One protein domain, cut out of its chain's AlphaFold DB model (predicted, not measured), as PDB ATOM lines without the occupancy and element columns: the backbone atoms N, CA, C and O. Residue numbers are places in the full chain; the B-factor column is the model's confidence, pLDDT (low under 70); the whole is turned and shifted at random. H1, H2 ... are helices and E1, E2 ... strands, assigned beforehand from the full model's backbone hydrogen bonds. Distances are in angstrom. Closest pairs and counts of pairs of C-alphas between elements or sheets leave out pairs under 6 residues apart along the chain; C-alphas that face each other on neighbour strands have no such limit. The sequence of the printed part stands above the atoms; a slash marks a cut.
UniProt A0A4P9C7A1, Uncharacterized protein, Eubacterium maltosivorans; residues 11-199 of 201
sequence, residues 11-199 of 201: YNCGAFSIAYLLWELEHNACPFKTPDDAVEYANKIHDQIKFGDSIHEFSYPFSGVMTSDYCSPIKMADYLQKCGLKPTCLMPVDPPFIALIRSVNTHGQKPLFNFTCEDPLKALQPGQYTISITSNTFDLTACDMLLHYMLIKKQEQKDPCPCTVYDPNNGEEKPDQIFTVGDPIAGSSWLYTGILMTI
ATOM      1  N   TYR A  11     -17.209  27.974  24.924       85.38
ATOM      2  CA  TYR A  11     -18.582  28.000  24.404       85.38
ATOM      3  C   TYR A  11     -18.689  28.037  22.868       85.38
ATOM      4  O   TYR A  11     -19.797  27.958  22.332       85.38
ATOM      5  N   ASN A  12     -17.569  28.139  22.140       91.50
ATOM      6  CA  ASN A  12     -17.557  28.253  20.674       91.50
ATOM      7  C   ASN A  12     -17.254  26.929  19.939       91.50
ATOM      8  O   ASN A  12     -17.160  26.912  18.711       91.50
ATOM      9  N   CYS A  13     -17.191  25.798  20.648       91.75
ATOM     10  CA  CYS A  13     -16.929  24.472  20.071       91.75
ATOM     11  C   CYS A  13     -17.893  24.077  18.937       91.75
ATOM     12  O   CYS A  13     -17.499  23.399  17.984       91.75
ATOM     13  N   GLY A  14     -19.144  24.556  18.965       92.38
ATOM     14  CA  GLY A  14     -20.086  24.369  17.856       92.38
ATOM     15  C   GLY A  14     -19.641  25.062  16.563       92.38
ATOM     16  O   GLY A  14     -19.789  24.496  15.483       92.38
ATOM     17  N   ALA A  15     -19.036  26.248  16.664       95.25
ATOM     18  CA  ALA A  15     -18.526  26.994  15.516       95.25
ATOM     19  C   ALA A  15     -17.311  26.299  14.898       95.25
ATOM     20  O   ALA A  15     -17.238  26.134  13.681       95.25
ATOM     21  N   PHE A  16     -16.407  25.809  15.746       95.25
ATOM     22  CA  PHE A  16     -15.253  25.021  15.321       95.25
ATOM     23  C   PHE A  16     -15.674  23.702  14.663       95.25
ATOM     24  O   PHE A  16     -15.142  23.347  13.617       95.25
ATOM     25  N   SER A  17     -16.693  23.021  15.195       94.56
ATOM     26  CA  SER A  17     -17.250  21.811  14.568       94.56
ATOM     27  C   SER A  17     -17.826  22.082  13.170       94.56
ATOM     28  O   SER A  17     -17.653  21.262  12.269       94.56
ATOM     29  N   ILE A  18     -18.473  23.238  12.961       94.62
ATOM     30  CA  ILE A  18     -18.910  23.677  11.625       94.62
ATOM     31  C   ILE A  18     -17.704  23.987  10.733       94.62
ATOM     32  O   ILE A  18     -17.681  23.546   9.588       94.62
ATOM     33  N   ALA A  19     -16.698  24.710  11.230       93.94
ATOM     34  CA  ALA A  19     -15.503  25.025  10.450       93.94
ATOM     35  C   ALA A  19     -14.805  23.747   9.957       93.94
ATOM     36  O   ALA A  19     -14.513  23.628   8.770       93.94
ATOM     37  N   TYR A  20     -14.640  22.755  10.837       93.25
ATOM     38  CA  TYR A  20     -14.073  21.452  10.487       93.25
ATOM     39  C   TYR A  20     -14.878  20.748   9.399       93.25
ATOM     40  O   TYR A  20     -14.297  20.220   8.456       93.25
ATOM     41  N   LEU A  21     -16.211  20.761   9.510       92.81
ATOM     42  CA  LEU A  21     -17.088  20.167   8.507       92.81
ATOM     43  C   LEU A  21     -16.879  20.824   7.143       92.81
ATOM     44  O   LEU A  21     -16.752  20.123   6.145       92.81
ATOM     45  N   LEU A  22     -16.853  22.156   7.093       91.31
ATOM     46  CA  LEU A  22     -16.686  22.885   5.838       91.31
ATOM     47  C   LEU A  22     -15.322  22.583   5.199       91.31
ATOM     48  O   LEU A  22     -15.262  22.347   3.995       91.31
ATOM     49  N   TRP A  23     -14.251  22.487   5.993       89.62
ATOM     50  CA  TRP A  23     -12.930  22.084   5.493       89.62
ATOM     51  C   TRP A  23     -12.935  20.660   4.927       89.62
ATOM     52  O   TRP A  23     -12.418  20.423   3.834       89.62
ATOM     53  N   GLU A  24     -13.577  19.723   5.630       88.88
ATOM     54  CA  GLU A  24     -13.715  18.334   5.185       88.88
ATOM     55  C   GLU A  24     -14.524  18.210   3.884       88.88
ATOM     56  O   GLU A  24     -14.127  17.462   2.991       88.88
ATOM     57  N   LEU A  25     -15.623  18.958   3.738       86.88
ATOM     58  CA  LEU A  25     -16.453  18.949   2.525       86.88
ATOM     59  C   LEU A  25     -15.725  19.541   1.312       86.88
ATOM     60  O   LEU A  25     -15.889  19.065   0.186       86.88
ATOM     61  N   GLU A  26     -14.871  20.537   1.531       83.81
ATOM     62  CA  GLU A  26     -13.987  21.084   0.500       83.81
ATOM     63  C   GLU A  26     -12.768  20.186   0.214       83.81
ATOM     64  O   GLU A  26     -11.953  20.521  -0.643       83.81
ATOM     65  N   HIS A  27     -12.649  19.036   0.894       77.19
ATOM     66  CA  HIS A  27     -11.519  18.101   0.815       77.19
ATOM     67  C   HIS A  27     -10.161  18.763   1.091       77.19
ATOM     68  O   HIS A  27      -9.115  18.295   0.634       77.19
ATOM     69  N   ASN A  28     -10.172  19.847   1.860       66.75
ATOM     70  CA  ASN A  28      -8.991  20.615   2.198       66.75
ATOM     71  C   ASN A  28      -8.599  20.331   3.654       66.75
ATOM     72  O   ASN A  28      -9.440  20.235   4.545       66.75
ATOM     73  N   ALA A  29      -7.295  20.241   3.929       67.94
ATOM     74  CA  ALA A  29      -6.825  20.521   5.287       67.94
ATOM     75  C   ALA A  29      -7.173  21.978   5.643       67.94
ATOM     76  O   ALA A  29      -7.435  22.750   4.720       67.94
ATOM     77  N   CYS A  30      -7.146  22.352   6.933       77.31
ATOM     78  CA  CYS A  30      -7.350  23.741   7.375       77.31
ATOM     79  C   CYS A  30      -6.758  24.728   6.343       77.31
ATOM     80  O   CYS A  30      -5.536  24.738   6.149       77.31
ATOM     81  N   PRO A  31      -7.604  25.488   5.614       81.44
ATOM     82  CA  PRO A  31      -7.181  26.217   4.416       81.44
ATOM     83  C   PRO A  31      -6.348  27.455   4.765       81.44
ATOM     84  O   PRO A  31      -5.816  28.138   3.887       81.44
ATOM     85  N   PHE A  32      -6.229  27.746   6.058       84.94
ATOM     86  CA  PHE A  32      -5.536  28.893   6.597       84.94
ATOM     87  C   PHE A  32      -4.068  28.576   6.868       84.94
ATOM     88  O   PHE A  32      -3.696  27.517   7.376       84.94
ATOM     89  N   LYS A  33      -3.210  29.540   6.528       82.44
ATOM     90  CA  LYS A  33      -1.759  29.441   6.722       82.44
ATOM     91  C   LYS A  33      -1.322  29.800   8.134       82.44
ATOM     92  O   LYS A  33      -0.142  29.622   8.420       82.44
ATOM     93  N   THR A  34      -2.211  30.336   8.967       87.25
ATOM     94  CA  THR A  34      -1.948  30.647  10.373       87.25
ATOM     95  C   THR A  34      -3.096  30.129  11.247       87.25
ATOM     96  O   THR A  34      -4.244  30.135  10.793       87.25
ATOM     97  N   PRO A  35      -2.822  29.651  12.479       87.00
ATOM     98  CA  PRO A  35      -3.877  29.269  13.415       87.00
ATOM     99  C   PRO A  35      -4.804  30.438  13.754       87.00
ATOM    100  O   PRO A  35      -6.008  30.234  13.853       87.00
ATOM    101  N   ASP A  36      -4.259  31.653  13.855       90.38
ATOM    102  CA  ASP A  36      -5.018  32.858  14.198       90.38
ATOM    103  C   ASP A  36      -6.087  33.178  13.143       90.38
ATOM    104  O   ASP A  36      -7.234  33.437  13.498       90.38
ATOM    105  N   ASP A  37      -5.762  33.060  11.848       91.44
ATOM    106  CA  ASP A  37      -6.739  33.255  10.765       91.44
ATOM    107  C   ASP A  37      -7.879  32.220  10.836       91.44
ATOM    108  O   ASP A  37      -9.044  32.526  10.569       91.44
ATOM    109  N   ALA A  38      -7.551  30.977  11.200       91.19
ATOM    110  CA  ALA A  38      -8.529  29.904  11.334       91.19
ATOM    111  C   ALA A  38      -9.429  30.093  12.567       91.19
ATOM    112  O   ALA A  38     -10.634  29.843  12.486       91.19
ATOM    113  N   VAL A  39      -8.869  30.583  13.678       93.56
ATOM    114  CA  VAL A  39      -9.627  30.976  14.874       93.56
ATOM    115  C   VAL A  39     -10.546  32.154  14.555       93.56
ATOM    116  O   VAL A  39     -11.732  32.105  14.870       93.56
ATOM    117  N   GLU A  40     -10.056  33.185  13.858       94.50
ATOM    118  CA  GLU A  40     -10.877  34.329  13.448       94.50
ATOM    119  C   GLU A  40     -12.040  33.889  12.546       94.50
ATOM    120  O   GLU A  40     -13.174  34.348  12.706       94.50
ATOM    121  N   TYR A  41     -11.787  32.962  11.619       93.88
ATOM    122  CA  TYR A  41     -12.834  32.375  10.790       93.88
ATOM    123  C   TYR A  41     -13.893  31.645  11.628       93.88
ATOM    124  O   TYR A  41     -15.086  31.903  11.458       93.88
ATOM    125  N   ALA A  42     -13.481  30.774  12.554       94.94
ATOM    126  CA  ALA A  42     -14.409  30.058  13.425       94.94
ATOM    127  C   ALA A  42     -15.204  31.018  14.330       94.94
ATOM    128  O   ALA A  42     -16.416  30.860  14.484       94.94
ATOM    129  N   ASN A  43     -14.578  32.076  14.846       95.50
ATOM    130  CA  ASN A  43     -15.250  33.084  15.667       95.50
ATOM    131  C   ASN A  43     -16.277  33.916  14.870       95.50
ATOM    132  O   ASN A  43     -17.349  34.231  15.384       95.50
ATOM    133  N   LYS A  44     -16.052  34.168  13.572       95.88
ATOM    134  CA  LYS A  44     -17.082  34.765  12.690       95.88
ATOM    135  C   LYS A  44     -18.307  33.868  12.502       95.88
ATOM    136  O   LYS A  44     -19.411  34.378  12.292       95.88
ATOM    137  N   ILE A  45     -18.129  32.545  12.540       96.50
ATOM    138  CA  ILE A  45     -19.252  31.598  12.573       96.50
ATOM    139  C   ILE A  45     -19.947  31.710  13.930       96.50
ATOM    140  O   ILE A  45     -21.164  31.887  13.966       96.50
ATOM    141  N   HIS A  46     -19.182  31.662  15.028       95.56
ATOM    142  CA  HIS A  46     -19.681  31.730  16.407       95.56
ATOM    143  C   HIS A  46     -20.626  32.911  16.641       95.56
ATOM    144  O   HIS A  46     -21.743  32.709  17.120       95.56
ATOM    145  N   ASP A  47     -20.246  34.112  16.205       94.12
ATOM    146  CA  ASP A  47     -21.064  35.317  16.366       94.12
ATOM    147  C   ASP A  47     -22.454  35.220  15.722       94.12
ATOM    148  O   ASP A  47     -23.401  35.858  16.188       94.12
ATOM    149  N   GLN A  48     -22.601  34.400  14.680       93.50
ATOM    150  CA  GLN A  48     -23.873  34.186  13.988       93.50
ATOM    151  C   GLN A  48     -24.716  33.075  14.612       93.50
ATOM    152  O   GLN A  48     -25.934  33.046  14.415       93.50
ATOM    153  N   ILE A  49     -24.084  32.150  15.337       90.06
ATOM    154  CA  ILE A  49     -24.739  30.935  15.828       90.06
ATOM    155  C   ILE A  49     -24.917  30.895  17.342       90.06
ATOM    156  O   ILE A  49     -25.640  30.026  17.826       90.06
ATOM    157  N   LYS A  50     -24.302  31.803  18.105       87.88
ATOM    158  CA  LYS A  50     -24.511  31.881  19.554       87.88
ATOM    159  C   LYS A  50     -25.970  32.171  19.895       87.88
ATOM    160  O   LYS A  50     -26.678  32.852  19.142       87.88
ATOM    161  N   PHE A  51     -26.443  31.670  21.030       79.06
ATOM    162  CA  PHE A  51     -27.808  31.907  21.492       79.06
ATOM    163  C   PHE A  51     -28.156  33.405  21.523       79.06
ATOM    164  O   PHE A  51     -29.217  33.789  21.026       79.06
ATOM    165  N   GLY A  52     -27.241  34.261  21.982       77.50
ATOM    166  CA  GLY A  52     -27.455  35.702  22.115       77.50
ATOM    167  C   GLY A  52     -28.712  35.998  22.934       77.50
ATOM    168  O   GLY A  52     -28.997  35.310  23.913       77.50
ATOM    169  N   ASP A  53     -29.512  36.953  22.462       64.94
ATOM    170  CA  ASP A  53     -30.771  37.362  23.103       64.94
ATOM    171  C   ASP A  53     -31.908  36.330  22.959       64.94
ATOM    172  O   ASP A  53     -33.007  36.535  23.464       64.94
ATOM    173  N   SER A  54     -31.683  35.212  22.256       60.25
ATOM    174  CA  SER A  54     -32.705  34.175  22.048       60.25
ATOM    175  C   SER A  54     -32.975  33.323  23.299       60.25
ATOM    176  O   SER A  54     -33.888  32.500  23.279       60.25
ATOM    177  N   ILE A  55     -32.208  33.505  24.380       59.28
ATOM    178  CA  ILE A  55     -32.502  32.918  25.694       59.28
ATOM    179  C   ILE A  55     -33.382  33.906  26.467       59.28
ATOM    180  O   ILE A  55     -32.892  34.791  27.164       59.28
ATOM    181  N   HIS A  56     -34.699  33.745  26.360       47.16
ATOM    182  CA  HIS A  56     -35.624  34.336  27.322       47.16
ATOM    183  C   HIS A  56     -35.676  33.412  28.534       47.16
ATOM    184  O   HIS A  56     -36.342  32.389  28.467       47.16
ATOM    185  N   GLU A  57     -34.907  33.744  29.574       47.12
ATOM    186  CA  GLU A  57     -34.916  33.130  30.910       47.12
ATOM    187  C   GLU A  57     -35.232  31.629  30.934       47.12
ATOM    188  O   GLU A  57     -36.386  31.201  30.976       47.12
ATOM    189  N   PHE A  58     -34.190  30.804  31.025       50.12
ATOM    190  CA  PHE A  58     -34.378  29.460  31.546       50.12
ATOM    191  C   PHE A  58     -35.056  29.553  32.913       50.12
ATOM    192  O   PHE A  58     -34.441  29.978  33.890       50.12
ATOM    193  N   SER A  59     -36.325  29.153  32.998       47.53
ATOM    194  CA  SER A  59     -36.962  28.957  34.293       47.53
ATOM    195  C   SER A  59     -36.127  27.944  35.077       47.53
ATOM    196  O   SER A  59     -35.759  26.891  34.545       47.53
ATOM    197  N   TYR A  60     -35.793  28.290  36.321       40.78
ATOM    198  CA  TYR A  60     -35.050  27.448  37.259       40.78
ATOM    199  C   TYR A  60     -35.557  25.991  37.208       40.78
ATOM    200  O   TYR A  60     -36.777  25.791  37.184       40.78
ATOM    201  N   PRO A  61     -34.674  24.973  37.174       49.19
ATOM    202  CA  PRO A  61     -33.253  24.984  37.559       49.19
ATOM    203  C   PRO A  61     -32.233  25.267  36.436       49.19
ATOM    204  O   PRO A  61     -31.032  25.207  36.678       49.19
ATOM    205  N   PHE A  62     -32.662  25.591  35.215       50.72
ATOM    206  CA  PHE A  62     -31.764  25.605  34.046       50.72
ATOM    207  C   PHE A  62     -30.985  26.921  33.828       50.72
ATOM    208  O   PHE A  62     -30.161  27.006  32.919       50.72
ATOM    209  N   SER A  63     -31.198  27.947  34.659       48.72
ATOM    210  CA  SER A  63     -30.580  29.280  34.522       48.72
ATOM    211  C   SER A  63     -29.060  29.317  34.729       48.72
ATOM    212  O   SER A  63     -28.436  30.316  34.388       48.72
ATOM    213  N   GLY A  64     -28.462  28.253  35.279       50.38
ATOM    214  CA  GLY A  64     -27.007  28.106  35.427       50.38
ATOM    215  C   GLY A  64     -26.320  27.322  34.304       50.38
ATOM    216  O   GLY A  64     -25.098  27.286  34.262       50.38
ATOM    217  N   VAL A  65     -27.091  26.708  33.398       53.72
ATOM    218  CA  VAL A  65     -26.612  25.618  32.527       53.72
ATOM    219  C   VAL A  65     -26.178  26.096  31.133       53.72
ATOM    220  O   VAL A  65     -25.310  25.492  30.514       53.72
ATOM    221  N   MET A  66     -26.745  27.189  30.608       61.06
ATOM    222  CA  MET A  66     -26.358  27.733  29.297       61.06
ATOM    223  C   MET A  66     -26.397  29.259  29.288       61.06
ATOM    224  O   MET A  66     -27.403  29.865  29.655       61.06
ATOM    225  N   THR A  67     -25.313  29.878  28.822       67.19
ATOM    226  CA  THR A  67     -25.227  31.332  28.620       67.19
ATOM    227  C   THR A  67     -25.593  31.717  27.184       67.19
ATOM    228  O   THR A  67     -25.613  30.878  26.278       67.19
ATOM    229  N   SER A  68     -25.830  33.011  26.952       74.06
ATOM    230  CA  SER A  68     -26.015  33.596  25.614       74.06
ATOM    231  C   SER A  68     -24.857  33.317  24.653       74.06
ATOM    232  O   SER A  68     -25.038  33.401  23.439       74.06
ATOM    233  N   ASP A  69     -23.681  32.967  25.170       82.44
ATOM    234  CA  ASP A  69     -22.477  32.779  24.363       82.44
ATOM    235  C   ASP A  69     -22.337  31.356  23.811       82.44
ATOM    236  O   ASP A  69     -21.541  31.137  22.902       82.44
ATOM    237  N   TYR A  70     -23.125  30.385  24.287       82.62
ATOM    238  CA  TYR A  70     -23.107  29.030  23.726       82.62
ATOM    239  C   TYR A  70     -23.677  28.988  22.309       82.62
ATOM    240  O   TYR A  70     -24.633  29.692  21.977       82.62
ATOM    241  N   CYS A  71     -23.117  28.115  21.472       85.38
ATOM    242  CA  CYS A  71     -23.669  27.820  20.154       85.38
ATOM    243  C   CYS A  71     -25.092  27.252  20.263       85.38
ATOM    244  O   CYS A  71     -25.337  26.277  20.967       85.38
ATOM    245  N   SER A  72     -26.033  27.837  19.526       81.94
ATOM    246  CA  SER A  72     -27.408  27.359  19.430       81.94
ATOM    247  C   SER A  72     -27.523  26.289  18.341       81.94
ATOM    248  O   SER A  72     -27.255  26.600  17.179       81.94
ATOM    249  N   PRO A  73     -28.020  25.070  18.639       79.56
ATOM    250  CA  PRO A  73     -28.258  24.050  17.615       79.56
ATOM    251  C   PRO A  73     -29.177  24.528  16.482       79.56
ATOM    252  O   PRO A  73     -29.017  24.116  15.338       79.56
ATOM    253  N   ILE A  74     -30.123  25.424  16.787       78.75
ATOM    254  CA  ILE A  74     -31.048  25.984  15.796       78.75
ATOM    255  C   ILE A  74     -30.297  26.908  14.840       78.75
ATOM    256  O   ILE A  74     -30.313  26.690  13.631       78.75
ATOM    257  N   LYS A  75     -29.565  27.891  15.374       85.81
ATOM    258  CA  LYS A  75     -28.812  28.833  14.536       85.81
ATOM    259  C   LYS A  75     -27.660  28.159  13.791       85.81
ATOM    260  O   LYS A  75     -27.338  28.566  12.682       85.81
ATOM    261  N   MET A  76     -27.067  27.112  14.367       89.19
ATOM    262  CA  MET A  76     -26.112  26.241  13.678       89.19
ATOM    263  C   MET A  76     -26.741  25.577  12.449       89.19
ATOM    264  O   MET A  76     -26.155  25.621  11.369       89.19
ATOM    265  N   ALA A  77     -27.941  25.005  12.585       85.38
ATOM    266  CA  ALA A  77     -28.651  24.418  11.454       85.38
ATOM    267  C   ALA A  77     -28.996  25.482  10.395       85.38
ATOM    268  O   ALA A  77     -28.749  25.270   9.210       85.38
ATOM    269  N   ASP A  78     -29.482  26.654  10.806       86.06
ATOM    270  CA  ASP A  78     -29.767  27.761   9.885       86.06
ATOM    271  C   ASP A  78     -28.506  28.241   9.151       86.06
ATOM    272  O   ASP A  78     -28.550  28.544   7.957       86.06
ATOM    273  N   TYR A  79     -27.365  28.299   9.844       91.62
ATOM    274  CA  TYR A  79     -26.077  28.646   9.246       91.62
ATOM    275  C   TYR A  79     -25.680  27.630   8.171       91.62
ATOM    276  O   TYR A  79     -25.398  28.011   7.038       91.62
ATOM    277  N   LEU A  80     -25.737  26.332   8.483       90.44
ATOM    278  CA  LEU A  80     -25.431  25.272   7.518       90.44
ATOM    279  C   LEU A  80     -26.391  25.287   6.316       90.44
ATOM    280  O   LEU A  80     -25.948  25.081   5.186       90.44
ATOM    281  N   GLN A  81     -27.676  25.597   6.521       89.25
ATOM    282  CA  GLN A  81     -28.634  25.793   5.422       89.25
ATOM    283  C   GLN A  81     -28.244  26.956   4.508       89.25
ATOM    284  O   GLN A  81     -28.309  26.822   3.286       89.25
ATOM    285  N   LYS A  82     -27.793  28.086   5.071       90.81
ATOM    286  CA  LYS A  82     -27.270  29.220   4.285       90.81
ATOM    287  C   LYS A  82     -26.002  28.853   3.511       90.81
ATOM    288  O   LYS A  82     -25.786  29.394   2.431       90.81
ATOM    289  N   CYS A  83     -25.208  27.909   4.017       88.94
ATOM    290  CA  CYS A  83     -24.079  27.310   3.301       88.94
ATOM    291  C   CYS A  83     -24.496  26.288   2.222       88.94
ATOM    292  O   CYS A  83     -23.629  25.708   1.577       88.94
ATOM    293  N   GLY A  84     -25.797  26.059   2.005       88.50
ATOM    294  CA  GLY A  84     -26.316  25.141   0.987       88.50
ATOM    295  C   GLY A  84     -26.470  23.688   1.443       88.50
ATOM    296  O   GLY A  84     -26.836  22.840   0.631       88.50
ATOM    297  N   LEU A  85     -26.233  23.391   2.722       88.81
ATOM    298  CA  LEU A  85     -26.363  22.048   3.289       88.81
ATOM    299  C   LEU A  85     -27.787  21.783   3.790       88.81
ATOM    300  O   LEU A  85     -28.572  22.702   4.024       88.81
ATOM    301  N   LYS A  86     -28.134  20.508   3.999       85.81
ATOM    302  CA  LYS A  86     -29.449  20.101   4.528       85.81
ATOM    303  C   LYS A  86     -29.302  19.449   5.905       85.81
ATOM    304  O   LYS A  86     -29.348  18.220   6.001       85.81
ATOM    305  N   PRO A  87     -29.093  20.243   6.972       84.12
ATOM    306  CA  PRO A  87     -28.988  19.711   8.317       84.12
ATOM    307  C   PRO A  87     -30.339  19.176   8.793       84.12
ATOM    308  O   PRO A  87     -31.375  19.819   8.617       84.12
ATOM    309  N   THR A  88     -30.316  18.014   9.436       80.00
ATOM    310  CA  THR A  88     -31.452  17.474  10.187       80.00
ATOM    311  C   THR A  88     -30.996  17.172  11.605       80.00
ATOM    312  O   THR A  88     -30.045  16.418  11.799       80.00
ATOM    313  N   CYS A  89     -31.666  17.736  12.610       78.31
ATOM    314  CA  CYS A  89     -31.377  17.391  13.997       78.31
ATOM    315  C   CYS A  89     -32.121  16.097  14.352       78.31
ATOM    316  O   CYS A  89     -33.351  16.077  14.387       78.31
ATOM    317  N   LEU A  90     -31.385  15.018  14.599       78.19
ATOM    318  CA  LEU A  90     -31.895  13.738  15.076       78.19
ATOM    319  C   LEU A  90     -31.668  13.630  16.582       78.19
ATOM    320  O   LEU A  90     -30.577  13.916  17.076       78.19
ATOM    321  N   MET A  91     -32.699  13.214  17.306       73.38
ATOM    322  CA  MET A  91     -32.662  13.066  18.757       73.38
ATOM    323  C   MET A  91     -33.203  11.694  19.153       73.38
ATOM    324  O   MET A  91     -34.325  11.382  18.747       73.38
ATOM    325  N   PRO A  92     -32.499  10.906  19.982       68.69
ATOM    326  CA  PRO A  92     -33.100   9.724  20.577       68.69
ATOM    327  C   PRO A  92     -34.302  10.147  21.435       68.69
ATOM    328  O   PRO A  92     -34.295  11.212  22.059       68.69
ATOM    329  N   VAL A  93     -35.360   9.340  21.442       59.72
ATOM    330  CA  VAL A  93     -36.510   9.543  22.324       59.72
ATOM    331  C   VAL A  93     -36.007   9.426  23.765       59.72
ATOM    332  O   VAL A  93     -35.431   8.410  24.136       59.72
ATOM    333  N   ASP A  94     -36.269  10.473  24.552       56.62
ATOM    334  CA  ASP A  94     -36.179  10.495  26.021       56.62
ATOM    335  C   ASP A  94     -34.830  10.839  26.710       56.62
ATOM    336  O   ASP A  94     -34.408  10.146  27.633       56.62
ATOM    337  N   PRO A  95     -34.168  11.962  26.368       53.75
ATOM    338  CA  PRO A  95     -33.367  12.675  27.373       53.75
ATOM    339  C   PRO A  95     -34.105  13.915  27.916       53.75
ATOM    340  O   PRO A  95     -34.693  14.663  27.132       53.75
ATOM    341  N   PRO A  96     -34.021  14.230  29.227       52.47
ATOM    342  CA  PRO A  96     -34.614  15.452  29.794       52.47
ATOM    343  C   PRO A  96     -34.114  16.770  29.134       52.47
ATOM    344  O   PRO A  96     -34.745  17.817  29.256       52.47
ATOM    345  N   PHE A  97     -33.044  16.704  28.329       54.47
ATOM    346  CA  PHE A  97     -32.503  17.755  27.462       54.47
ATOM    347  C   PHE A  97     -33.463  18.155  26.328       54.47
ATOM    348  O   PHE A  97     -33.423  19.277  25.826       54.47
ATOM    349  N   ILE A  98     -34.398  17.271  25.963       52.06
ATOM    350  CA  ILE A  98     -35.492  17.556  25.030       52.06
ATOM    351  C   ILE A  98     -36.362  18.715  25.531       52.06
ATOM    352  O   ILE A  98     -36.827  19.510  24.716       52.06
ATOM    353  N   ALA A  99     -36.584  18.841  26.844       52.00
ATOM    354  CA  ALA A  99     -37.356  19.953  27.396       52.00
ATOM    355  C   ALA A  99     -36.641  21.297  27.172       52.00
ATOM    356  O   ALA A  99     -37.283  22.266  26.772       52.00
ATOM    357  N   LEU A 100     -35.311  21.322  27.324       54.41
ATOM    358  CA  LEU A 100     -34.462  22.492  27.092       54.41
ATOM    359  C   LEU A 100     -34.499  22.929  25.621       54.41
ATOM    360  O   LEU A 100     -34.838  24.074  25.328       54.41
ATOM    361  N   ILE A 101     -34.250  22.001  24.688       54.16
ATOM    362  CA  ILE A 101     -34.303  22.289  23.246       54.16
ATOM    363  C   ILE A 101     -35.709  22.738  22.816       54.16
ATOM    364  O   ILE A 101     -35.847  23.669  22.022       54.16
ATOM    365  N   ARG A 102     -36.769  22.115  23.350       52.66
ATOM    366  CA  ARG A 102     -38.157  22.529  23.082       52.66
ATOM    367  C   ARG A 102     -38.468  23.917  23.651       52.66
ATOM    368  O   ARG A 102     -39.207  24.654  23.009       52.66
ATOM    369  N   SER A 103     -37.903  24.281  24.806       52.12
ATOM    370  CA  SER A 103     -38.147  25.573  25.468       52.12
ATOM    371  C   SER A 103     -37.542  26.768  24.722       52.12
ATOM    372  O   SER A 103     -38.146  27.833  24.700       52.12
ATOM    373  N   VAL A 104     -36.409  26.580  24.036       50.25
ATOM    374  CA  VAL A 104     -35.770  27.618  23.201       50.25
ATOM    375  C   VAL A 104     -36.314  27.670  21.766       50.25
ATOM    376  O   VAL A 104     -35.906  28.516  20.973       50.25
ATOM    377  N   ASN A 105     -37.246  26.780  21.409       50.53
ATOM    378  CA  ASN A 105     -37.860  26.692  20.082       50.53
ATOM    379  C   ASN A 105     -39.193  27.460  20.014       50.53
ATOM    380  O   ASN A 105     -40.237  26.895  19.686       50.53
ATOM    381  N   THR A 106     -39.192  28.749  20.353       46.28
ATOM    382  CA  THR A 106     -40.440  29.521  20.478       46.28
ATOM    383  C   THR A 106     -40.970  30.129  19.173       46.28
ATOM    384  O   THR A 106     -42.098  30.620  19.184       46.28
ATOM    385  N   HIS A 107     -40.260  30.070  18.030       43.94
ATOM    386  CA  HIS A 107     -40.645  30.873  16.846       43.94
ATOM    387  C   HIS A 107     -40.533  30.235  15.431       43.94
ATOM    388  O   HIS A 107     -40.554  30.972  14.446       43.94
ATOM    389  N   GLY A 108     -40.490  28.903  15.258       45.22
ATOM    390  CA  GLY A 108     -40.379  28.264  13.923       45.22
ATOM    391  C   GLY A 108     -41.553  27.356  13.505       45.22
ATOM    392  O   GLY A 108     -41.971  26.491  14.265       45.22
ATOM    393  N   GLN A 109     -42.055  27.487  12.265       41.25
ATOM    394  CA  GLN A 109     -43.191  26.713  11.703       41.25
ATOM    395  C   GLN A 109     -42.870  25.274  11.217       41.25
ATOM    396  O   GLN A 109     -43.703  24.647  10.563       41.25
ATOM    397  N   LYS A 110     -41.704  24.695  11.530       51.84
ATOM    398  CA  LYS A 110     -41.399  23.274  11.258       51.84
ATOM    399  C   LYS A 110     -40.617  22.672  12.424       51.84
ATOM    400  O   LYS A 110     -39.766  23.366  12.976       51.84
ATOM    401  N   PRO A 111     -40.840  21.397  12.794       54.09
ATOM    402  CA  PRO A 111     -39.966  20.744  13.753       54.09
ATOM    403  C   PRO A 111     -38.592  20.554  13.097       54.09
ATOM    404  O   PRO A 111     -38.425  19.719  12.216       54.09
ATOM    405  N   LEU A 112     -37.613  21.362  13.512       57.41
ATOM    406  CA  LEU A 112     -36.198  21.186  13.159       57.41
ATOM    407  C   LEU A 112     -35.645  19.842  13.681       57.41
ATOM    408  O   LEU A 112     -34.651  19.326  13.175       57.41
ATOM    409  N   PHE A 113     -36.309  19.284  14.695       66.56
ATOM    410  CA  PHE A 113     -35.912  18.090  15.425       66.56
ATOM    411  C   PHE A 113     -36.794  16.901  15.045       66.56
ATOM    412  O   PHE A 113     -38.009  16.931  15.250       66.56
ATOM    413  N   ASN A 114     -36.163  15.842  14.543       68.00
ATOM    414  CA  ASN A 114     -36.772  14.535  14.353       68.00
ATOM    415  C   ASN A 114     -36.390  13.625  15.520       68.00
ATOM    416  O   ASN A 114     -35.218  13.510  15.880       68.00
ATOM    417  N   PHE A 115     -37.386  12.957  16.087       66.69
ATOM    418  CA  PHE A 115     -37.185  12.013  17.180       66.69
ATOM    419  C   PHE A 115     -37.012  10.598  16.623       66.69
ATOM    420  O   PHE A 115     -37.776  10.172  15.755       66.69
ATOM    421  N   THR A 116     -36.021   9.868  17.126       67.31
ATOM    422  CA  THR A 116     -35.698   8.491  16.741       67.31
ATOM    423  C   THR A 116     -35.769   7.586  17.966       67.31
ATOM    424  O   THR A 116     -35.342   7.962  19.049       67.31
ATOM    425  N   CYS A 117     -36.293   6.368  17.837       64.56
ATOM    426  CA  CYS A 117     -36.338   5.432  18.972       64.56
ATOM    427  C   CYS A 117     -34.965   4.819  19.306       64.56
ATOM    428  O   CYS A 117     -34.801   4.213  20.359       64.56
ATOM    429  N   GLU A 118     -33.991   4.959  18.407       71.12
ATOM    430  CA  GLU A 118     -32.647   4.395  18.516       71.12
ATOM    431  C   GLU A 118     -31.587   5.480  18.290       71.12
ATOM    432  O   GLU A 118     -31.893   6.566  17.787       71.12
ATOM    433  N   ASP A 119     -30.336   5.165  18.639       76.12
ATOM    434  CA  ASP A 119     -29.164   6.008  18.382       76.12
ATOM    435  C   ASP A 119     -29.060   6.382  16.888       76.12
ATOM    436  O   ASP A 119     -28.855   5.492  16.048       76.12
ATOM    437  N   PRO A 120     -29.159   7.677  16.533       77.44
ATOM    438  CA  PRO A 120     -29.153   8.096  15.141       77.44
ATOM    439  C   PRO A 120     -27.849   7.786  14.386       77.44
ATOM    440  O   PRO A 120     -27.884   7.682  13.158       77.44
ATOM    441  N   LEU A 121     -26.713   7.561  15.067       79.50
ATOM    442  CA  LEU A 121     -25.452   7.187  14.400       79.50
ATOM    443  C   LEU A 121     -25.545   5.832  13.694       79.50
ATOM    444  O   LEU A 121     -24.885   5.601  12.670       79.50
ATOM    445  N   LYS A 122     -26.394   4.933  14.201       77.25
ATOM    446  CA  LYS A 122     -26.634   3.627  13.576       77.25
ATOM    447  C   LYS A 122     -27.275   3.779  12.198       77.25
ATOM    448  O   LYS A 122     -26.905   3.047  11.284       77.25
ATOM    449  N   ALA A 123     -28.158   4.764  12.039       73.56
ATOM    450  CA  ALA A 123     -28.883   5.029  10.799       73.56
ATOM    451  C   ALA A 123     -28.065   5.804   9.747       73.56
ATOM    452  O   ALA A 123     -28.431   5.797   8.569       73.56
ATOM    453  N   LEU A 124     -26.964   6.458  10.140       77.94
ATOM    454  CA  LEU A 124     -26.101   7.164   9.192       77.94
ATOM    455  C   LEU A 124     -25.454   6.205   8.191       77.94
ATOM    456  O   LEU A 124     -25.021   5.106   8.543       77.94
ATOM    457  N   GLN A 125     -25.341   6.640   6.944       79.94
ATOM    458  CA  GLN A 125     -24.593   5.928   5.916       79.94
ATOM    459  C   GLN A 125     -23.079   6.114   6.124       79.94
ATOM    460  O   GLN A 125     -22.653   7.140   6.666       79.94
ATOM    461  N   PRO A 126     -22.246   5.146   5.707       82.75
ATOM    462  CA  PRO A 126     -20.797   5.319   5.722       82.75
ATOM    463  C   PRO A 126     -20.373   6.553   4.913       82.75
ATOM    464  O   PRO A 126     -20.999   6.886   3.909       82.75
ATOM    465  N   GLY A 127     -19.338   7.254   5.376       80.31
ATOM    466  CA  GLY A 127     -18.850   8.490   4.761       80.31
ATOM    467  C   GLY A 127     -19.629   9.754   5.147       80.31
ATOM    468  O   GLY A 127     -19.178  10.854   4.831       80.31
ATOM    469  N   GLN A 128     -20.758   9.640   5.860       86.31
ATOM    470  CA  GLN A 128     -21.522  10.808   6.308       86.31
ATOM    471  C   GLN A 128     -20.895  11.492   7.527       86.31
ATOM    472  O   GLN A 128     -20.369  10.841   8.437       86.31
ATOM    473  N   TYR A 129     -21.015  12.820   7.546       89.06
ATOM    474  CA  TYR A 129     -20.611  13.678   8.653       89.06
ATOM    475  C   TYR A 129     -21.820  14.109   9.485       89.06
ATOM    476  O   TYR A 129     -22.921  14.346   8.974       89.06
ATOM    477  N   THR A 130     -21.599  14.263  10.782       90.00
ATOM    478  CA  THR A 130     -22.576  14.806  11.716       90.00
ATOM    479  C   THR A 130     -21.893  15.629  12.795       90.00
ATOM    480  O   THR A 130     -20.782  15.311  13.207       90.00
ATOM    481  N   ILE A 131     -22.553  16.683  13.266       90.25
ATOM    482  CA  ILE A 131     -22.127  17.384  14.477       90.25
ATOM    483  C   ILE A 131     -22.921  16.806  15.644       90.25
ATOM    484  O   ILE A 131     -24.147  16.907  15.675       90.25
ATOM    485  N   SER A 132     -22.220  16.185  16.583       87.56
ATOM    486  CA  SER A 132     -22.800  15.610  17.789       87.56
ATOM    487  C   SER A 132     -22.820  16.629  18.917       87.56
ATOM    488  O   SER A 132     -21.872  17.402  19.073       87.56
ATOM    489  N   ILE A 133     -23.890  16.601  19.707       83.38
ATOM    490  CA  ILE A 133     -23.984  17.324  20.974       83.38
ATOM    491  C   ILE A 133     -23.590  16.358  22.089       83.38
ATOM    492  O   ILE A 133     -24.124  15.251  22.191       83.38
ATOM    493  N   THR A 134     -22.662  16.763  22.940       79.38
ATOM    494  CA  THR A 134     -22.176  15.980  24.074       79.38
ATOM    495  C   THR A 134     -22.306  16.778  25.364       79.38
ATOM    496  O   THR A 134     -22.371  18.009  25.351       79.38
ATOM    497  N   SER A 135     -22.410  16.071  26.487       75.00
ATOM    498  CA  SER A 135     -22.551  16.674  27.816       75.00
ATOM    499  C   SER A 135     -21.594  16.023  28.804       75.00
ATOM    500  O   SER A 135     -21.223  14.866  28.660       75.00
ATOM    501  N   ASN A 136     -21.172  16.757  29.826       71.44
ATOM    502  CA  ASN A 136     -20.321  16.242  30.907       71.44
ATOM    503  C   ASN A 136     -21.100  15.428  31.964       71.44
ATOM    504  O   ASN A 136     -20.496  14.877  32.880       71.44
ATOM    505  N   THR A 137     -22.433  15.359  31.868       65.56
ATOM    506  CA  THR A 137     -23.306  14.616  32.791       65.56
ATOM    507  C   THR A 137     -24.597  14.154  32.102       65.56
ATOM    508  O   THR A 137     -25.064  14.792  31.153       65.56
ATOM    509  N   PHE A 138     -25.178  13.055  32.599       58.81
ATOM    510  CA  PHE A 138     -26.533  12.594  32.255       58.81
ATOM    511  C   PHE A 138     -27.631  13.272  33.087       58.81
ATOM    512  O   PHE A 138     -28.802  13.217  32.712       58.81
ATOM    513  N   ASP A 139     -27.269  13.908  34.205       57.06
ATOM    514  CA  ASP A 139     -28.218  14.603  35.071       57.06
ATOM    515  C   ASP A 139     -28.431  16.041  34.596       57.06
ATOM    516  O   ASP A 139     -27.560  16.903  34.695       57.06
ATOM    517  N   LEU A 140     -29.630  16.292  34.087       51.84
ATOM    518  CA  LEU A 140     -30.055  17.569  33.521       51.84
ATOM    519  C   LEU A 140     -30.477  18.597  34.561       51.84
ATOM    520  O   LEU A 140     -30.687  19.756  34.223       51.84
ATOM    521  N   THR A 141     -30.572  18.189  35.820       52.06
ATOM    522  CA  THR A 141     -30.797  19.098  36.944       52.06
ATOM    523  C   THR A 141     -29.490  19.627  37.533       52.06
ATOM    524  O   THR A 141     -29.516  20.544  38.357       52.06
ATOM    525  N   ALA A 142     -28.343  19.099  37.088       54.31
ATOM    526  CA  ALA A 142     -27.038  19.589  37.497       54.31
ATOM    527  C   ALA A 142     -26.784  20.984  36.908       54.31
ATOM    528  O   ALA A 142     -26.791  21.179  35.693       54.31
ATOM    529  N   CYS A 143     -26.514  21.948  37.788       51.50
ATOM    530  CA  CYS A 143     -26.221  23.334  37.418       51.50
ATOM    531  C   CYS A 143     -24.938  23.485  36.578       51.50
ATOM    532  O   CYS A 143     -24.760  24.523  35.954       51.50
ATOM    533  N   ASP A 144     -24.097  22.446  36.520       54.09
ATOM    534  CA  ASP A 144     -22.791  22.446  35.847       54.09
ATOM    535  C   ASP A 144     -22.804  21.720  34.489       54.09
ATOM    536  O   ASP A 144     -21.748  21.328  33.982       54.09
ATOM    537  N   MET A 145     -23.980  21.469  33.903       57.06
ATOM    538  CA  MET A 145     -24.027  20.889  32.564       57.06
ATOM    539  C   MET A 145     -23.404  21.857  31.556       57.06
ATOM    540  O   MET A 145     -23.846  22.987  31.398       57.06
ATOM    541  N   LEU A 146     -22.394  21.379  30.841       69.44
ATOM    542  CA  LEU A 146     -21.756  22.108  29.757       69.44
ATOM    543  C   LEU A 146     -22.097  21.405  28.448       69.44
ATOM    544  O   LEU A 146     -22.037  20.175  28.361       69.44
ATOM    545  N   LEU A 147     -22.464  22.183  27.432       75.38
ATOM    546  CA  LEU A 147     -22.605  21.657  26.082       75.38
ATOM    547  C   LEU A 147     -21.267  21.661  25.382       75.38
ATOM    548  O   LEU A 147     -20.584  22.683  25.328       75.38
ATOM    549  N   HIS A 148     -20.951  20.517  24.798       85.88
ATOM    550  CA  HIS A 148     -19.822  20.377  23.910       85.88
ATOM    551  C   HIS A 148     -20.290  19.868  22.552       85.88
ATOM    552  O   HIS A 148     -21.231  19.085  22.448       85.88
ATOM    553  N   TYR A 149     -19.666  20.363  21.492       89.19
ATOM    554  CA  TYR A 149     -19.990  19.982  20.125       89.19
ATOM    555  C   TYR A 149     -18.746  19.412  19.473       89.19
ATOM    556  O   TYR A 149     -17.647  19.940  19.644       89.19
ATOM    557  N   MET A 150     -18.938  18.349  18.705       91.44
ATOM    558  CA  MET A 150     -17.861  17.688  17.977       91.44
ATOM    559  C   MET A 150     -18.335  17.230  16.612       91.44
ATOM    560  O   MET A 150     -19.483  16.817  16.445       91.44
ATOM    561  N   LEU A 151     -17.431  17.260  15.639       92.75
ATOM    562  CA  LEU A 151     -17.681  16.666  14.336       92.75
ATOM    563  C   LEU A 151     -17.383  15.167  14.409       92.75
ATOM    564  O   LEU A 151     -16.382  14.738  14.978       92.75
ATOM    565  N   ILE A 152     -18.247  14.368  13.804       91.06
ATOM    566  CA  ILE A 152     -18.129  12.918  13.729       91.06
ATOM    567  C   ILE A 152     -18.299  12.517  12.268       91.06
ATOM    568  O   ILE A 152     -19.258  12.919  11.613       91.06
ATOM    569  N   LYS A 153     -17.371  11.709  11.759       89.81
ATOM    570  CA  LYS A 153     -17.458  11.079  10.442       89.81
ATOM    571  C   LYS A 153     -17.597   9.578  10.613       89.81
ATOM    572  O   LYS A 153     -16.735   8.946  11.221       89.81
ATOM    573  N   LYS A 154     -18.635   8.987  10.027       87.00
ATOM    574  CA  LYS A 154     -18.768   7.528   9.972       87.00
ATOM    575  C   LYS A 154     -17.778   6.970   8.946       87.00
ATOM    576  O   LYS A 154     -17.824   7.368   7.782       87.00
ATOM    577  N   GLN A 155     -16.858   6.096   9.357       83.56
ATOM    578  CA  GLN A 155     -15.836   5.569   8.449       83.56
ATOM    579  C   GLN A 155     -16.446   4.614   7.420       83.56
ATOM    580  O   GLN A 155     -17.362   3.850   7.715       83.56
ATOM    581  N   GLU A 156     -15.927   4.632   6.197       79.75
ATOM    582  CA  GLU A 156     -16.331   3.673   5.173       79.75
ATOM    583  C   GLU A 156     -15.792   2.265   5.489       79.75
ATOM    584  O   GLU A 156     -14.645   2.106   5.899       79.75
ATOM    585  N   GLN A 157     -16.621   1.236   5.262       63.25
ATOM    586  CA  GLN A 157     -16.187  -0.163   5.088       63.25
ATOM    587  C   GLN A 157     -15.502  -0.859   6.290       63.25
ATOM    588  O   GLN A 157     -14.499  -1.551   6.121       63.25
ATOM    589  N   LYS A 158     -16.075  -0.769   7.496       58.66
ATOM    590  CA  LYS A 158     -15.707  -1.617   8.653       58.66
ATOM    591  C   LYS A 158     -16.965  -2.055   9.417       58.66
ATOM    592  O   LYS A 158     -17.953  -1.327   9.400       58.66
ATOM    593  N   ASP A 159     -16.939  -3.226  10.058       58.91
ATOM    594  CA  ASP A 159     -17.984  -3.706  10.979       58.91
ATOM    595  C   ASP A 159     -17.335  -4.133  12.317       58.91
ATOM    596  O   ASP A 159     -16.433  -4.976  12.285       58.91
ATOM    597  N   PRO A 160     -17.722  -3.553  13.472       68.81
ATOM    598  CA  PRO A 160     -18.607  -2.390  13.605       68.81
ATOM    599  C   PRO A 160     -18.021  -1.180  12.876       68.81
ATOM    600  O   PRO A 160     -16.811  -0.991  12.874       68.81
ATOM    601  N   CYS A 161     -18.877  -0.390  12.226       73.25
ATOM    602  CA  CYS A 161     -18.495   0.785  11.439       73.25
ATOM    603  C   CYS A 161     -18.058   1.908  12.387       73.25
ATOM    604  O   CYS A 161     -18.925   2.573  12.963       73.25
ATOM    605  N   PRO A 162     -16.744   2.092  12.617       86.88
ATOM    606  CA  PRO A 162     -16.284   3.017  13.622       86.88
ATOM    607  C   PRO A 162     -16.393   4.441  13.082       86.88
ATOM    608  O   PRO A 162     -16.547   4.691  11.883       86.88
ATOM    609  N   CYS A 163     -16.294   5.395  13.986       88.62
ATOM    610  CA  CYS A 163     -16.325   6.806  13.679       88.62
ATOM    611  C   CYS A 163     -14.937   7.422  13.853       88.62
ATOM    612  O   CYS A 163     -14.155   7.031  14.718       88.62
ATOM    613  N   THR A 164     -14.653   8.433  13.046       90.06
ATOM    614  CA  THR A 164     -13.607   9.406  13.340       90.06
ATOM    615  C   THR A 164     -14.251  10.588  14.052       90.06
ATOM    616  O   THR A 164     -15.232  11.144  13.554       90.06
ATOM    617  N   VAL A 165     -13.717  10.960  15.211       91.25
ATOM    618  CA  VAL A 165     -14.174  12.107  16.002       91.25
ATOM    619  C   VAL A 165     -13.163  13.237  15.869       91.25
ATOM    620  O   VAL A 165     -11.966  13.017  16.036       91.25
ATOM    621  N   TYR A 166     -13.647  14.444  15.604       90.75
ATOM    622  CA  TYR A 166     -12.848  15.664  15.581       90.75
ATOM    623  C   TYR A 166     -13.322  16.553  16.723       90.75
ATOM    624  O   TYR A 166     -14.440  17.076  16.692       90.75
ATOM    625  N   ASP A 167     -12.484  16.679  17.747       90.69
ATOM    626  CA  ASP A 167     -12.837  17.331  19.004       90.69
ATOM    627  C   ASP A 167     -12.204  18.733  19.080       90.69
ATOM    628  O   ASP A 167     -10.980  18.856  19.197       90.69
ATOM    629  N   PRO A 168     -13.000  19.819  19.022       91.31
ATOM    630  CA  PRO A 168     -12.479  21.175  19.162       91.31
ATOM    631  C   PRO A 168     -11.779  21.444  20.496       91.31
ATOM    632  O   PRO A 168     -10.903  22.302  20.541       91.31
ATOM    633  N   ASN A 169     -12.084  20.697  21.563       88.69
ATOM    634  CA  ASN A 169     -11.505  20.939  22.886       88.69
ATOM    635  C   ASN A 169      -9.986  20.725  22.917       88.69
ATOM    636  O   ASN A 169      -9.289  21.365  23.700       88.69
ATOM    637  N   ASN A 170      -9.466  19.836  22.069       86.25
ATOM    638  CA  ASN A 170      -8.031  19.589  21.941       86.25
ATOM    639  C   ASN A 170      -7.500  19.750  20.506       86.25
ATOM    640  O   ASN A 170      -6.294  19.666  20.300       86.25
ATOM    641  N   GLY A 171      -8.367  20.030  19.526       85.12
ATOM    642  CA  GLY A 171      -7.969  20.187  18.126       85.12
ATOM    643  C   GLY A 171      -7.458  18.887  17.502       85.12
ATOM    644  O   GLY A 171      -6.681  18.931  16.549       85.12
ATOM    645  N   GLU A 172      -7.855  17.732  18.043       84.31
ATOM    646  CA  GLU A 172      -7.358  16.430  17.607       84.31
ATOM    647  C   GLU A 172      -8.401  15.637  16.818       84.31
ATOM    648  O   GLU A 172      -9.608  15.686  17.073       84.31
ATOM    649  N   GLU A 173      -7.890  14.841  15.880       88.75
ATOM    650  CA  GLU A 173      -8.625  13.774  15.212       88.75
ATOM    651  C   GLU A 173      -8.389  12.455  15.948       88.75
ATOM    652  O   GLU A 173      -7.247  12.039  16.159       88.75
ATOM    653  N   LYS A 174      -9.477  11.780  16.310       89.00
ATOM    654  CA  LYS A 174      -9.472  10.507  17.027       89.00
ATOM    655  C   LYS A 174     -10.185   9.465  16.159       89.00
ATOM    656  O   LYS A 174     -11.419   9.452  16.121       89.00
ATOM    657  N   PRO A 175      -9.444   8.637  15.402       88.88
ATOM    658  CA  PRO A 175     -10.028   7.626  14.527       88.88
ATOM    659  C   PRO A 175     -10.499   6.390  15.308       88.88
ATOM    660  O   PRO A 175     -10.202   6.230  16.494       88.88
ATOM    661  N   ASP A 176     -11.217   5.508  14.608       87.38
ATOM    662  CA  ASP A 176     -11.597   4.164  15.066       87.38
ATOM    663  C   ASP A 176     -12.390   4.138  16.392       87.38
ATOM    664  O   ASP A 176     -12.330   3.176  17.157       87.38
ATOM    665  N   GLN A 177     -13.159   5.197  16.662       86.56
ATOM    666  CA  GLN A 177     -13.999   5.307  17.851       86.56
ATOM    667  C   GLN A 177     -15.312   4.551  17.656       86.56
ATOM    668  O   GLN A 177     -15.997   4.708  16.647       86.56
ATOM    669  N   ILE A 178     -15.699   3.766  18.654       84.06
ATOM    670  CA  ILE A 178     -17.012   3.127  18.728       84.06
ATOM    671  C   ILE A 178     -17.611   3.569  20.050       84.06
ATOM    672  O   ILE A 178     -16.987   3.398  21.094       84.06
ATOM    673  N   PHE A 179     -18.794   4.161  19.998       76.94
ATOM    674  CA  PHE A 179     -19.482   4.650  21.178       76.94
ATOM    675  C   PHE A 179     -20.986   4.435  21.024       76.94
ATOM    676  O   PHE A 179     -21.534   4.413  19.922       76.94
ATOM    677  N   THR A 180     -21.629   4.240  22.162       77.75
ATOM    678  CA  THR A 180     -23.066   4.165  22.386       77.75
ATOM    679  C   THR A 180     -23.488   5.338  23.264       77.75
ATOM    680  O   THR A 180     -22.655   5.974  23.913       77.75
ATOM    681  N   VAL A 181     -24.775   5.696  23.255       77.56
ATOM    682  CA  VAL A 181     -25.291   6.758  24.137       77.56
ATOM    683  C   VAL A 181     -24.984   6.376  25.580       77.56
ATOM    684  O   VAL A 181     -25.404   5.310  26.021       77.56
ATOM    685  N   GLY A 182     -24.241   7.210  26.304       72.62
ATOM    686  CA  GLY A 182     -23.630   6.762  27.562       72.62
ATOM    687  C   GLY A 182     -22.131   6.958  27.598       72.62
ATOM    688  O   GLY A 182     -21.575   7.346  28.624       72.62
ATOM    689  N   ASP A 183     -21.488   6.669  26.472       78.38
ATOM    690  CA  ASP A 183     -20.062   6.413  26.471       78.38
ATOM    691  C   ASP A 183     -19.251   7.708  26.512       78.38
ATOM    692  O   ASP A 183     -19.617   8.703  25.868       78.38
ATOM    693  N   PRO A 184     -18.120   7.702  27.236       79.56
ATOM    694  CA  PRO A 184     -17.167   8.789  27.173       79.56
ATOM    695  C   PRO A 184     -16.591   8.889  25.762       79.56
ATOM    696  O   PRO A 184     -16.168   7.901  25.157       79.56
ATOM    697  N   ILE A 185     -16.514  10.109  25.247       78.38
ATOM    698  CA  ILE A 185     -15.908  10.369  23.953       78.38
ATOM    699  C   ILE A 185     -14.399  10.314  24.108       78.38
ATOM    700  O   ILE A 185     -13.795  11.228  24.672       78.38
ATOM    701  N   ALA A 186     -13.790   9.269  23.554       71.12
ATOM    702  CA  ALA A 186     -12.356   9.180  23.308       71.12
ATOM    703  C   ALA A 186     -11.487   9.612  24.511       71.12
ATOM    704  O   ALA A 186     -10.590  10.454  24.391       71.12
ATOM    705  N   GLY A 187     -11.819   9.067  25.689       66.19
ATOM    706  CA  GLY A 187     -11.118   9.308  26.955       66.19
ATOM    707  C   GLY A 187     -11.380  10.668  27.611       66.19
ATOM    708  O   GLY A 187     -10.735  10.984  28.608       66.19
ATOM    709  N   SER A 188     -12.297  11.479  27.075       74.56
ATOM    710  CA  SER A 188     -12.734  12.737  27.687       74.56
ATOM    711  C   SER A 188     -13.868  12.521  28.693       74.56
ATOM    712  O   SER A 188     -14.516  11.476  28.717       74.56
ATOM    713  N   SER A 189     -14.132  13.540  29.513       75.12
ATOM    714  CA  SER A 189     -15.289  13.583  30.415       75.12
ATOM    715  C   SER A 189     -16.616  13.850  29.695       75.12
ATOM    716  O   SER A 189     -17.654  13.906  30.349       75.12
ATOM    717  N   TRP A 190     -16.596  14.067  28.376       81.00
ATOM    718  CA  TRP A 190     -17.794  14.316  27.581       81.00
ATOM    719  C   TRP A 190     -18.453  13.001  27.198       81.00
ATOM    720  O   TRP A 190     -17.795  12.094  26.702       81.00
ATOM    721  N   LEU A 191     -19.759  12.922  27.394       78.44
ATOM    722  CA  LEU A 191     -20.577  11.746  27.159       78.44
ATOM    723  C   LEU A 191     -21.356  11.934  25.859       78.44
ATOM    724  O   LEU A 191     -21.938  12.996  25.607       78.44
ATOM    725  N   TYR A 192     -21.374  10.897  25.025       82.12
ATOM    726  CA  TYR A 192     -22.193  10.894  23.823       82.12
ATOM    727  C   TYR A 192     -23.680  10.876  24.191       82.12
ATOM    728  O   TYR A 192     -24.154   9.940  24.840       82.12
ATOM    729  N   THR A 193     -24.430  11.893  23.754       74.56
ATOM    730  CA  THR A 193     -25.862  12.023  24.090       74.56
ATOM    731  C   THR A 193     -26.797  11.387  23.063       74.56
ATOM    732  O   THR A 193     -27.998  11.292  23.305       74.56
ATOM    733  N   GLY A 194     -26.288  10.980  21.896       73.56
ATOM    734  CA  GLY A 194     -27.135  10.528  20.793       73.56
ATOM    735  C   GLY A 194     -27.703  11.650  19.926       73.56
ATOM    736  O   GLY A 194     -28.314  11.365  18.903       73.56
ATOM    737  N   ILE A 195     -27.544  12.921  20.305       75.38
ATOM    738  CA  ILE A 195     -28.115  14.031  19.541       75.38
ATOM    739  C   ILE A 195     -27.159  14.428  18.429       75.38
ATOM    740  O   ILE A 195     -26.019  14.817  18.677       75.38
ATOM    741  N   LEU A 196     -27.665  14.372  17.204       82.19
ATOM    742  CA  LEU A 196     -26.886  14.568  15.996       82.19
ATOM    743  C   LEU A 196     -27.517  15.633  15.120       82.19
ATOM    744  O   LEU A 196     -28.703  15.574  14.815       82.19
ATOM    745  N   MET A 197     -26.711  16.553  14.618       83.12
ATOM    746  CA  MET A 197     -27.044  17.322  13.430       83.12
ATOM    747  C   MET A 197     -26.441  16.600  12.235       83.12
ATOM    748  O   MET A 197     -25.229  16.643  12.015       83.12
ATOM    749  N   THR A 198     -27.260  15.854  11.508       77.12
ATOM    750  CA  THR A 198     -26.809  15.091  10.345       77.12
ATOM    751  C   THR A 198     -26.760  16.005   9.137       77.12
ATOM    752  O   THR A 198     -27.680  16.792   8.917       77.12
ATOM    753  N   ILE A 199     -25.681  15.927   8.361       71.00
ATOM    754  CA  ILE A 199     -25.524  16.725   7.150       71.00
ATOM    755  C   ILE A 199     -25.641  15.795   5.952       71.00
ATOM    756  O   ILE A 199     -24.800  14.923   5.740       71.00
TER     757      ILE A 199
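Overview. This is residues 11 to 199 of the 201 residues of an uncharacterized protein of Eubacterium maltosivorans (UniProt A0A4P9C7A1). A strongly twisted sheet of seven strands has two helices, H1 and H3, side by side over one face, and H2 crosses H1 on the side away from the sheet. The short H5 is on the opposite face, and H4 lies by E2, E1 and E7. The printed part has 189 residues with five named helices and seven named strands, in the order H1 H2 H3 E1 H4 E2 H5 E3 E4 E5 E6 E7; the mixed sheet runs E2 E1 E7 E3 E4 E5 E6. The class is mixed, helices and strands; the whole is compact, with a radius of gyration of the C-alphas of 15.9 A and spans of 43 by 38 by 33 A.

Arrangement. E3, residues 129 to 135, E4, 147 to 154, E5, 163 to 167, and E6, 172 to 177, form a meander of three hairpins, each strand the antiparallel neighbour of the one before. Within hydrogen-bond range are N 132 and O 150, 2.8 A, N 153 and O 164, 2.8 A, and N 165 and O 174, 2.9 A. E7, 191 to 199, bends by 62 degrees at residue 194 and is antiparallel to E3, with N 197 and O 131 at 2.8 A. E1, 86 to 92, is antiparallel to E7, with N 90 and O 196 at 2.7 A. E2, 113 to 116, is parallel to E1, with N 114 and O 89 at 2.8 A. H1, 13 to 25, is on the sheet over E4, at a height of 8.2 A; the closest C-alphas are those of Gly 14 and Tyr 149, 4.9 A. H3, 73 to 82, is on the same face over E1 and E7, at 8.9 A. H1 touches H3 with residues 14 to 18 alone, at a shallow tilt of 30 degrees, the same way; the closest C-alphas are those of Gly 14 and Met 76, 7.6 A. H2, 35 to 49, is not on the sheet; residues 14 to 19 of H1 alone touch it, at a steep tilt of 68 degrees, only just short of perpendicular, with the C-alphas of Ala 15 and His 46 closest, 5.0 A. H4, 97 to 103, and H5, 120 to 123, are on the sheet but only just over none of its strands: two C-alphas of H4 fall on E1 and two of H5 on E7. E1, H4, E2 form a strand-helix-strand unit, parallel neighbour strands with a helix between along the chain; E2, H5, E3 form a split one, with E1 and E7 between; both crossovers are right-handed. Every O i to N i+4 pair is within hydrogen-bond range in H1, H3 and H4, and 10 of 11 in H2; H5 is too short for one.

Along the chain. H1 begins at C-alpha 13 (-16.929, 24.472, 20.071) and is 18.4 A long; H2 is 21.1 A. E4 measures 21.8 A and E7 21.2 A, ending at C-alpha 199 (-25.524, 16.725, 7.150).

Size, cuts and confidence. The C-alphas of Tyr 60 and Gln 157, the two farthest apart, are 46.4 A apart. The printed part has no cut; the links H2 to H3, E3 to E4 and E6 to E7 are long. The mean pLDDT of the printed part is 76.1, and 58 residues are under 70, among them 53 to 67 and 92 to 117.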